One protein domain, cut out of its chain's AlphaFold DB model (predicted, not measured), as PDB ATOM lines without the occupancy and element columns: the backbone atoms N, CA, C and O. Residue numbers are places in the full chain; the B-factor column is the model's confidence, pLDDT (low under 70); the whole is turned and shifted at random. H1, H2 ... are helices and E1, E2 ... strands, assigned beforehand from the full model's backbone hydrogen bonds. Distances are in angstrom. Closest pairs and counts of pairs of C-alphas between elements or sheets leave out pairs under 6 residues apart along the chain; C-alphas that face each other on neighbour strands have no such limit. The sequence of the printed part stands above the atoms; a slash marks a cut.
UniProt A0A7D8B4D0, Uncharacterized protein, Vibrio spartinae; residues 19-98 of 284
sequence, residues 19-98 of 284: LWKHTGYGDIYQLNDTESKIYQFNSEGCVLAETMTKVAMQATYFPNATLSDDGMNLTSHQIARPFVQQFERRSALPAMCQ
ATOM      1  N   LEU A  19      11.004 -26.937  52.386       97.50
ATOM      2  CA  LEU A  19      11.691 -25.810  51.771       97.50
ATOM      3  C   LEU A  19      12.892 -26.329  50.984       97.50
ATOM      4  O   LEU A  19      13.741 -27.019  51.548       97.50
ATOM      5  N   TRP A  20      12.972 -25.959  49.715       98.00
ATOM      6  CA  TRP A  20      14.000 -26.398  48.782       98.00
ATOM      7  C   TRP A  20      14.667 -25.183  48.161       98.00
ATOM      8  O   TRP A  20      14.039 -24.448  47.405       98.00
ATOM      9  N   LYS A  21      15.931 -24.947  48.508       97.62
ATOM     10  CA  LYS A  21      16.731 -23.886  47.898       97.62
ATOM     11  C   LYS A  21      17.272 -24.383  46.563       97.62
ATOM     12  O   LYS A  21      17.951 -25.404  46.556       97.62
ATOM     13  N   HIS A  22      17.044 -23.639  45.489       95.56
ATOM     14  CA  HIS A  22      17.661 -23.897  44.192       95.56
ATOM     15  C   HIS A  22      19.129 -23.467  44.220       95.56
ATOM     16  O   HIS A  22      19.467 -22.327  44.564       95.56
ATOM     17  N   THR A  23      20.019 -24.402  43.923       92.38
ATOM     18  CA  THR A  23      21.460 -24.161  43.981       92.38
ATOM     19  C   THR A  23      21.863 -23.267  42.817       92.38
ATOM     20  O   THR A  23      21.686 -23.648  41.675       92.38
ATOM     21  N   GLY A  24      22.388 -22.072  43.102       89.19
ATOM     22  CA  GLY A  24      22.900 -21.156  42.074       89.19
ATOM     23  C   GLY A  24      21.939 -20.075  41.559       89.19
ATOM     24  O   GLY A  24      22.427 -19.163  40.908       89.19
ATOM     25  N   TYR A  25      20.638 -20.106  41.887       89.12
ATOM     26  CA  TYR A  25      19.639 -19.218  41.238       89.12
ATOM     27  C   TYR A  25      18.901 -18.241  42.159       89.12
ATOM     28  O   TYR A  25      18.186 -17.370  41.680       89.12
ATOM     29  N   GLY A  26      19.047 -18.370  43.480       92.94
ATOM     30  CA  GLY A  26      18.375 -17.467  44.423       92.94
ATOM     31  C   GLY A  26      16.897 -17.762  44.665       92.94
ATOM     32  O   GLY A  26      16.208 -16.936  45.255       92.94
ATOM     33  N   ASP A  27      16.416 -18.945  44.283       96.12
ATOM     34  CA  ASP A  27      15.044 -19.371  44.555       96.12
ATOM     35  C   ASP A  27      14.948 -20.269  45.795       96.12
ATOM     36  O   ASP A  27      15.813 -21.112  46.067       96.12
ATOM     37  N   ILE A  28      13.844 -20.141  46.530       97.69
ATOM     38  CA  ILE A  28      13.403 -21.115  47.528       97.69
ATOM     39  C   ILE A  28      11.965 -21.511  47.241       97.69
ATOM     40  O   ILE A  28      11.049 -20.692  47.287       97.69
ATOM     41  N   TYR A  29      11.771 -22.805  47.039       97.75
ATOM     42  CA  TYR A  29      10.478 -23.420  46.825       97.75
ATOM     43  C   TYR A  29       9.945 -23.953  48.147       97.75
ATOM     44  O   TYR A  29      10.566 -24.803  48.786       97.75
ATOM     45  N   GLN A  30       8.782 -23.471  48.563       97.38
ATOM     46  CA  GLN A  30       8.027 -24.025  49.674       97.38
ATOM     47  C   GLN A  30       6.913 -24.911  49.128       97.38
ATOM     48  O   GLN A  30       5.924 -24.403  48.604       97.38
ATOM     49  N   LEU A  31       7.048 -26.225  49.299       95.69
ATOM     50  CA  LEU A  31       6.000 -27.188  48.986       95.69
ATOM     51  C   LEU A  31       5.212 -27.524  50.249       95.69
ATOM     52  O   LEU A  31       5.771 -27.997  51.241       95.69
ATOM     53  N   ASN A  32       3.908 -27.272  50.197       89.06
ATOM     54  CA  ASN A  32       2.942 -27.700  51.202       89.06
ATOM     55  C   ASN A  32       1.584 -27.986  50.533       89.06
ATOM     56  O   ASN A  32       1.307 -27.478  49.445       89.06
ATOM     57  N   ASP A  33       0.733 -28.783  51.185       82.75
ATOM     58  CA  ASP A  33      -0.540 -29.251  50.611       82.75
ATOM     59  C   ASP A  33      -1.609 -28.156  50.429       82.75
ATOM     60  O   ASP A  33      -2.578 -28.369  49.705       82.75
ATOM     61  N   THR A  34      -1.467 -26.995  51.076       85.56
ATOM     62  CA  THR A  34      -2.467 -25.913  51.000       85.56
ATOM     63  C   THR A  34      -2.139 -24.918  49.890       85.56
ATOM     64  O   THR A  34      -2.967 -24.638  49.030       85.56
ATOM     65  N   GLU A  35      -0.925 -24.381  49.911       91.69
ATOM     66  CA  GLU A  35      -0.460 -23.278  49.082       91.69
ATOM     67  C   GLU A  35       1.071 -23.313  48.982       91.69
ATOM     68  O   GLU A  35       1.777 -22.980  49.933       91.69
ATOM     69  N   SER A  36       1.602 -23.696  47.824       96.19
ATOM     70  CA  SER A  36       3.044 -23.699  47.570       96.19
ATOM     71  C   SER A  36       3.524 -22.328  47.087       96.19
ATOM     72  O   SER A  36       2.785 -21.610  46.413       96.19
ATOM     73  N   LYS A  37       4.757 -21.958  47.446       97.12
ATOM     74  CA  LYS A  37       5.314 -20.610  47.234       97.12
ATOM     75  C   LYS A  37       6.711 -20.658  46.642       97.12
ATOM     76  O   LYS A  37       7.473 -21.568  46.967       97.12
ATOM     77  N   ILE A  38       7.048 -19.653  45.843       97.12
ATOM     78  CA  ILE A  38       8.405 -19.402  45.352       97.12
ATOM     79  C   ILE A  38       8.872 -18.071  45.920       97.12
ATOM     80  O   ILE A  38       8.224 -17.039  45.735       97.12
ATOM     81  N   TYR A  39       9.998 -18.107  46.616       97.38
ATOM     82  CA  TYR A  39      10.693 -16.929  47.110       97.38
ATOM     83  C   TYR A  39      11.929 -16.691  46.259       97.38
ATOM     84  O   TYR A  39      12.711 -17.618  46.081       97.38
ATOM     85  N   GLN A  40      12.128 -15.458  45.811       96.50
ATOM     86  CA  GLN A  40      13.362 -15.020  45.168       96.50
ATOM     87  C   GLN A  40      14.132 -14.142  46.135       96.50
ATOM     88  O   GLN A  40      13.561 -13.214  46.705       96.50
ATOM     89  N   PHE A  41      15.409 -14.432  46.345       95.81
ATOM     90  CA  PHE A  41      16.236 -13.704  47.296       95.81
ATOM     91  C   PHE A  41      17.659 -13.536  46.785       95.81
ATOM     92  O   PHE A  41      18.165 -14.355  46.023       95.81
ATOM     93  N   ASN A  42      18.326 -12.496  47.255       95.88
ATOM     94  CA  ASN A  42      19.734 -12.211  46.994       95.88
ATOM     95  C   ASN A  42      20.355 -11.582  48.248       95.88
ATOM     96  O   ASN A  42      19.785 -11.667  49.337       95.88
ATOM     97  N   SER A  43      21.526 -10.972  48.121       95.50
ATOM     98  CA  SER A  43      22.193 -10.260  49.214       95.50
ATOM     99  C   SER A  43      21.444  -9.019  49.731       95.50
ATOM    100  O   SER A  43      21.722  -8.582  50.849       95.50
ATOM    101  N   GLU A  44      20.477  -8.482  48.982       96.44
ATOM    102  CA  GLU A  44      19.766  -7.233  49.293       96.44
ATOM    103  C   GLU A  44      18.366  -7.438  49.876       96.44
ATOM    104  O   GLU A  44      17.924  -6.659  50.720       96.44
ATOM    105  N   GLY A  45      17.646  -8.481  49.460       95.75
ATOM    106  CA  GLY A  45      16.271  -8.683  49.913       95.75
ATOM    107  C   GLY A  45      15.662 -10.022  49.526       95.75
ATOM    108  O   GLY A  45      16.340 -10.944  49.071       95.75
ATOM    109  N   CYS A  46      14.353 -10.131  49.731       97.25
ATOM    110  CA  CYS A  46      13.571 -11.280  49.298       97.25
ATOM    111  C   CYS A  46      12.166 -10.857  48.890       97.25
ATOM    112  O   CYS A  46      11.544 -10.038  49.560       97.25
ATOM    113  N   VAL A  47      11.646 -11.457  47.826       95.69
ATOM    114  CA  VAL A  47      10.291 -11.243  47.324       95.69
ATOM    115  C   VAL A  47       9.554 -12.578  47.250       95.69
ATOM    116  O   VAL A  47      10.129 -13.613  46.912       95.69
ATOM    117  N   LEU A  48       8.258 -12.567  47.571       95.62
ATOM    118  CA  LEU A  48       7.365 -13.675  47.228       95.62
ATOM    119  C   LEU A  48       7.008 -13.554  45.743       95.62
ATOM    120  O   LEU A  48       6.148 -12.738  45.394       95.62
ATOM    121  N   ALA A  49       7.673 -14.339  44.900       92.50
ATOM    122  CA  ALA A  49       7.528 -14.294  43.450       92.50
ATOM    123  C   ALA A  49       6.193 -14.907  43.014       92.50
ATOM    124  O   ALA A  49       5.368 -14.230  42.402       92.50
ATOM    125  N   GLU A  50       5.937 -16.151  43.416       93.06
ATOM    126  CA  GLU A  50       4.773 -16.905  42.954       93.06
ATOM    127  C   GLU A  50       4.103 -17.701  44.069       93.06
ATOM    128  O   GLU A  50       4.734 -18.141  45.035       93.06
ATOM    129  N   THR A  51       2.808 -17.929  43.878       95.31
ATOM    130  CA  THR A  51       1.972 -18.766  44.730       95.31
ATOM    131  C   THR A  51       1.115 -19.660  43.847       95.31
ATOM    132  O   THR A  51       0.451 -19.178  42.933       95.31
ATOM    133  N   MET A  52       1.097 -20.961  44.126       94.94
ATOM    134  CA  MET A  52       0.336 -21.934  43.341       94.94
ATOM    135  C   MET A  52      -0.007 -23.187  44.151       94.94
ATOM    136  O   MET A  52       0.408 -23.358  45.297       94.94
ATOM    137  N   THR A  53      -0.778 -24.100  43.559       94.56
ATOM    138  CA  THR A  53      -1.036 -25.405  44.181       94.56
ATOM    139  C   THR A  53       0.223 -26.272  44.156       94.56
ATOM    140  O   THR A  53       1.058 -26.152  43.260       94.56
ATOM    141  N   LYS A  54       0.338 -27.209  45.102       92.12
ATOM    142  CA  LYS A  54       1.438 -28.185  45.126       92.12
ATOM    143  C   LYS A  54       1.551 -28.986  43.830       92.12
ATOM    144  O   LYS A  54       2.651 -29.196  43.335       92.12
ATOM    145  N   VAL A  55       0.416 -29.393  43.260       91.38
ATOM    146  CA  VAL A  55       0.385 -30.159  42.006       91.38
ATOM    147  C   VAL A  55       0.952 -29.337  40.848       91.38
ATOM    148  O   VAL A  55       1.772 -29.852  40.094       91.38
ATOM    149  N   ALA A  56       0.567 -28.061  40.731       91.81
ATOM    150  CA  ALA A  56       1.123 -27.168  39.716       91.81
ATOM    151  C   ALA A  56       2.629 -26.950  39.928       91.81
ATOM    152  O   ALA A  56       3.405 -27.102  38.991       91.81
ATOM    153  N   MET A  57       3.052 -26.707  41.172       92.69
ATOM    154  CA  MET A  57       4.466 -26.552  41.532       92.69
ATOM    155  C   MET A  57       5.301 -27.769  41.118       92.69
ATOM    156  O   MET A  57       6.347 -27.630  40.488       92.69
ATOM    157  N   GLN A  58       4.832 -28.974  41.455       91.81
ATOM    158  CA  GLN A  58       5.532 -30.215  41.129       91.81
ATOM    159  C   GLN A  58       5.588 -30.467  39.621       91.81
ATOM    160  O   GLN A  58       6.633 -30.866  39.118       91.81
ATOM    161  N   ALA A  59       4.494 -30.207  38.899       89.12
ATOM    162  CA  ALA A  59       4.448 -30.378  37.451       89.12
ATOM    163  C   ALA A  59       5.373 -29.398  36.710       89.12
ATOM    164  O   ALA A  59       6.027 -29.796  35.749       89.12
ATOM    165  N   THR A  60       5.441 -28.143  37.163       87.44
ATOM    166  CA  THR A  60       6.206 -27.083  36.494       87.44
ATOM    167  C   THR A  60       7.694 -27.122  36.848       87.44
ATOM    168  O   THR A  60       8.533 -27.121  35.951       87.44
ATOM    169  N   TYR A  61       8.045 -27.180  38.137       89.81
ATOM    170  CA  TYR A  61       9.436 -26.991  38.587       89.81
ATOM    171  C   TYR A  61      10.138 -28.297  38.978       89.81
ATOM    172  O   TYR A  61      11.365 -28.380  38.924       89.81
ATOM    173  N   PHE A  62       9.383 -29.353  39.298       92.44
ATOM    174  CA  PHE A  62       9.932 -30.636  39.755       92.44
ATOM    175  C   PHE A  62       9.600 -31.847  38.854       92.44
ATOM    176  O   PHE A  62       9.352 -32.938  39.388       92.44
ATOM    177  N   PRO A  63       9.581 -31.733  37.506       88.06
ATOM    178  CA  PRO A  63       9.382 -32.907  36.668       88.06
ATOM    179  C   PRO A  63      10.557 -33.881  36.805       88.06
ATOM    180  O   PRO A  63      11.723 -33.493  36.881       88.06
ATOM    181  N   ASN A  64      10.239 -35.178  36.815       88.44
ATOM    182  CA  ASN A  64      11.222 -36.256  36.972       88.44
ATOM    183  C   ASN A  64      12.090 -36.105  38.234       88.44
ATOM    184  O   ASN A  64      13.261 -36.489  38.238       88.44
ATOM    185  N   ALA A  65      11.528 -35.520  39.295       92.62
ATOM    186  CA  ALA A  65      12.295 -35.268  40.496       92.62
ATOM    187  C   ALA A  65      12.761 -36.568  41.166       92.62
ATOM    188  O   ALA A  65      12.061 -37.577  41.150       92.62
ATOM    189  N   THR A  66      13.942 -36.542  41.775       93.69
ATOM    190  CA  THR A  66      14.485 -37.641  42.581       93.69
ATOM    191  C   THR A  66      14.967 -37.081  43.906       93.69
ATOM    192  O   THR A  66      15.692 -36.090  43.936       93.69
ATOM    193  N   LEU A  67      14.541 -37.707  45.000       95.00
ATOM    194  CA  LEU A  67      14.940 -37.358  46.359       95.00
ATOM    195  C   LEU A  67      16.078 -38.285  46.799       95.00
ATOM    196  O   LEU A  67      15.991 -39.495  46.590       95.00
ATOM    197  N   SER A  68      17.124 -37.732  47.407       95.31
ATOM    198  CA  SER A  68      18.191 -38.524  48.022       95.31
ATOM    199  C   SER A  68      17.678 -39.343  49.211       95.31
ATOM    200  O   SER A  68      16.714 -38.961  49.874       95.31
ATOM    201  N   ASP A  69      18.363 -40.445  49.531       93.44
ATOM    202  CA  ASP A  69      17.980 -41.338  50.638       93.44
ATOM    203  C   ASP A  69      17.914 -40.622  52.001       93.44
ATOM    204  O   ASP A  69      17.108 -40.978  52.860       93.44
ATOM    205  N   ASP A  70      18.749 -39.598  52.203       94.19
ATOM    206  CA  ASP A  70      18.765 -38.770  53.416       94.19
ATOM    207  C   ASP A  70      17.695 -37.661  53.427       94.19
ATOM    208  O   ASP A  70      17.542 -36.956  54.426       94.19
ATOM    209  N   GLY A  71      16.948 -37.497  52.332       93.88
ATOM    210  CA  GLY A  71      15.906 -36.487  52.176       93.88
ATOM    211  C   GLY A  71      16.416 -35.044  52.112       93.88
ATOM    212  O   GLY A  71      15.606 -34.118  52.240       93.88
ATOM    213  N   MET A  72      17.726 -34.836  51.942       96.12
ATOM    214  CA  MET A  72      18.361 -33.516  51.993       96.12
ATOM    215  C   MET A  72      18.598 -32.884  50.625       96.12
ATOM    216  O   MET A  72      18.711 -31.661  50.551       96.12
ATOM    217  N   ASN A  73      18.634 -33.684  49.561       97.06
ATOM    218  CA  ASN A  73      18.876 -33.223  48.202       97.06
ATOM    219  C   ASN A  73      17.759 -33.700  47.281       97.06
ATOM    220  O   ASN A  73      17.333 -34.855  47.337       97.06
ATOM    221  N   LEU A  74      17.303 -32.807  46.417       96.06
ATOM    222  CA  LEU A  74      16.336 -33.104  45.376       96.06
ATOM    223  C   LEU A  74      16.963 -32.721  44.037       96.06
ATOM    224  O   LEU A  74      17.553 -31.653  43.910       96.06
ATOM    225  N   THR A  75      16.828 -33.584  43.041       95.44
ATOM    226  CA  THR A  75      17.224 -33.284  41.662       95.44
ATOM    227  C   THR A  75      15.992 -33.238  40.784       95.44
ATOM    228  O   THR A  75      15.122 -34.080  40.970       95.44
ATOM    229  N   SER A  76      15.927 -32.333  39.813       92.50
ATOM    230  CA  SER A  76      14.828 -32.244  38.839       92.50
ATOM    231  C   SER A  76      15.395 -32.120  37.431       92.50
ATOM    232  O   SER A  76      16.396 -31.431  37.230       92.50
ATOM    233  N   HIS A  77      14.777 -32.778  36.448       85.75
ATOM    234  CA  HIS A  77      15.198 -32.652  35.052       85.75
ATOM    235  C   HIS A  77      14.007 -32.309  34.166       85.75
ATOM    236  O   HIS A  77      13.155 -33.150  33.858       85.75
ATOM    237  N   GLN A  78      13.966 -31.039  33.767       77.06
ATOM    238  CA  GLN A  78      12.992 -30.522  32.817       77.06
ATOM    239  C   GLN A  78      13.376 -30.920  31.387       77.06
ATOM    240  O   GLN A  78      14.550 -30.946  31.015       77.06
ATOM    241  N   ILE A  79      12.361 -31.210  30.572       65.88
ATOM    242  CA  ILE A  79      12.541 -31.463  29.137       65.88
ATOM    243  C   ILE A  79      13.149 -30.212  28.490       65.88
ATOM    244  O   ILE A  79      12.797 -29.098  28.870       65.88
ATOM    245  N   ALA A  80      14.056 -30.400  27.528       59.12
ATOM    246  CA  ALA A  80      14.782 -29.328  26.841       59.12
ATOM    247  C   ALA A  80      15.678 -28.436  27.732       59.12
ATOM    248  O   ALA A  80      16.252 -27.470  27.234       59.12
ATOM    249  N   ARG A  81      15.876 -28.773  29.017       69.56
ATOM    250  CA  ARG A  81      16.940 -28.180  29.839       69.56
ATOM    251  C   ARG A  81      18.184 -29.077  29.799       69.56
ATOM    252  O   ARG A  81      18.084 -30.267  30.116       69.56
ATOM    253  N   PRO A  82      19.362 -28.539  29.443       67.88
ATOM    254  CA  PRO A  82      20.578 -29.343  29.310       67.88
ATOM    255  C   PRO A  82      21.127 -29.849  30.653       67.88
ATOM    256  O   PRO A  82      21.880 -30.823  30.678       67.88
ATOM    257  N   PHE A  83      20.744 -29.220  31.770       78.94
ATOM    258  CA  PHE A  83      21.276 -29.524  33.095       78.94
ATOM    259  C   PHE A  83      20.187 -29.984  34.064       78.94
ATOM    260  O   PHE A  83      19.036 -29.549  34.010       78.94
ATOM    261  N   VAL A  84      20.578 -30.895  34.956       88.56
ATOM    262  CA  VAL A  84      19.746 -31.360  36.066       88.56
ATOM    263  C   VAL A  84      19.811 -30.318  37.175       88.56
ATOM    264  O   VAL A  84      20.884 -30.082  37.726       88.56
ATOM    265  N   GLN A  85      18.662 -29.752  37.530       91.88
ATOM    266  CA  GLN A  85      18.533 -28.774  38.603       91.88
ATOM    267  C   GLN A  85      18.758 -29.442  39.960       91.88
ATOM    268  O   GLN A  85      18.300 -30.568  40.189       91.88
ATOM    269  N   GLN A  86      19.447 -28.739  40.857       95.38
ATOM    270  CA  GLN A  86      19.829 -29.232  42.179       95.38
ATOM    271  C   GLN A  86      19.193 -28.384  43.275       95.38
ATOM    272  O   GLN A  86      19.355 -27.162  43.309       95.38
ATOM    273  N   PHE A  87      18.541 -29.038  44.233       97.50
ATOM    274  CA  PHE A  87      17.902 -28.365  45.351       97.50
ATOM    275  C   PHE A  87      18.347 -28.931  46.691       97.50
ATOM    276  O   PHE A  87      18.388 -30.142  46.898       97.50
ATOM    277  N   GLU A  88      18.588 -28.029  47.635       97.75
ATOM    278  CA  GLU A  88      18.985 -28.360  48.998       97.75
ATOM    279  C   GLU A  88      17.838 -28.093  49.972       97.75
ATOM    280  O   GLU A  88      17.251 -27.003  49.989       97.75
ATOM    281  N   ARG A  89      17.554 -29.062  50.844       97.38
ATOM    282  CA  ARG A  89      16.540 -28.909  51.887       97.38
ATOM    283  C   ARG A  89      16.947 -27.823  52.882       97.38
ATOM    284  O   ARG A  89      18.076 -27.776  53.373       97.38
ATOM    285  N   ARG A  90      15.989 -26.976  53.253       97.31
ATOM    286  CA  ARG A  90      16.129 -25.959  54.301       97.31
ATOM    287  C   ARG A  90      15.151 -26.233  55.440       97.31
ATOM    288  O   ARG A  90      14.013 -26.636  55.225       97.31
ATOM    289  N   SER A  91      15.603 -26.020  56.673       96.00
ATOM    290  CA  SER A  91      14.760 -26.148  57.868       96.00
ATOM    291  C   SER A  91      13.912 -24.903  58.128       96.00
ATOM    292  O   SER A  91      12.890 -24.991  58.802       96.00
ATOM    293  N   ALA A  92      14.326 -23.754  57.591       96.25
ATOM    294  CA  ALA A  92      13.629 -22.481  57.697       96.25
ATOM    295  C   ALA A  92      13.953 -21.583  56.495       96.25
ATOM    296  O   ALA A  92      14.986 -21.752  55.841       96.25
ATOM    297  N   LEU A  93      13.079 -20.609  56.230       96.75
ATOM    298  CA  LEU A  93      13.363 -19.530  55.288       96.75
ATOM    299  C   LEU A  93      14.518 -18.654  55.818       96.75
ATOM    300  O   LEU A  93      14.615 -18.455  57.036       96.75
ATOM    301  N   PRO A  94      15.364 -18.089  54.936       95.06
ATOM    302  CA  PRO A  94      16.305 -17.033  55.295       95.06
ATOM    303  C   PRO A  94      15.601 -15.888  56.022       95.06
ATOM    304  O   PRO A  94      14.423 -15.633  55.773       95.06
ATOM    305  N   ALA A  95      16.321 -15.176  56.893       95.06
ATOM    306  CA  ALA A  95      15.749 -14.103  57.711       95.06
ATOM    307  C   ALA A  95      15.002 -13.049  56.870       95.06
ATOM    308  O   ALA A  95      13.887 -12.677  57.215       95.06
ATOM    309  N   MET A  96      15.570 -12.651  55.728       94.19
ATOM    310  CA  MET A  96      14.951 -11.694  54.799       94.19
ATOM    311  C   MET A  96      13.698 -12.226  54.091       94.19
ATOM    312  O   MET A  96      12.868 -11.445  53.649       94.19
ATOM    313  N   CYS A  97      13.519 -13.546  54.020       96.44
ATOM    314  CA  CYS A  97      12.322 -14.167  53.454       96.44
ATOM    315  C   CYS A  97      11.237 -14.459  54.501       96.44
ATOM    316  O   CYS A  97      10.210 -15.057  54.177       96.44
ATOM    317  N   GLN A  98      11.453 -14.092  55.767       94.62
ATOM    318  CA  GLN A  98      10.441 -14.276  56.802       94.62
ATOM    319  C   GLN A  98       9.258 -13.313  56.591       94.62
ATOM    320  O   GLN A  98       9.430 -12.222  56.037       94.62
TER     321      GLN A  98
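Overview. This is residues 19 to 98 of the 284 residues of an uncharacterized protein of Vibrio spartinae (UniProt A0A7D8B4D0). One strongly twisted antiparallel sheet of six strands, with a single short helix, H1, over the strand E2. From edge to edge the strands' lines turn by 120 degrees, and the way across the sheet turns by 56 degrees. The printed part has 80 residues, with E1, E2, E3, E4, H1, E5 and E6 along the chain; the sheet's order is E4, E3, E2, E1, E6, E5, and the class is mostly strand. The whole is compact and rounded, with a radius of gyration of the C-alphas of 12.3 A and spans of 31 by 27 by 25 A.

Arrangement. E1, residues 19 to 22, E2, residues 27 to 31, E3, residues 36 to 41, and E4, residues 46 to 52, form a meander, each strand the antiparallel neighbour of the one before. Within hydrogen-bond range are N 20 and O 29 of E1 and E2, 2.8 A, N 30 and O 37 of E2 and E3, 2.8 A, and N 47 and O 40 of E4 and E3, 2.8 A. H1, residues 54 to 61, is on the sheet at a height of 7.7 A, over E2 and along the strands, at 24 degrees to E2 on the local plane. Its closest C-alphas to E2 are those of Lys 54 and Leu 31, 6.1 A apart. In H1 every O i to N i+4 pair is within hydrogen-bond range. E5, residues 73 to 76, and E6, residues 85 to 90, form an antiparallel hairpin, with N 87 and O 74 at 2.8 A. E6 is also the antiparallel neighbour of E1, with N 21 and O 88 at 2.9 A. E4 and E5 are the edge strands and are apart.

Along the chain. E1 begins at C-alpha 19, (11.691, -25.810, 51.771). E3 is 16.6 A long, E4 18.0 A and E6 16.1 A; H1 is 10.4 A. E6 ends at C-alpha 90, (16.129, -25.959, 54.301).

Size, cuts and confidence. The C-alphas farthest apart, of Ala 80 and Ala 95, are 34.4 A apart. The printed part has no cut, and the link from H1 to E5 is long, with 11 residues. Residues 79 to 82 are under 70 in pLDDT.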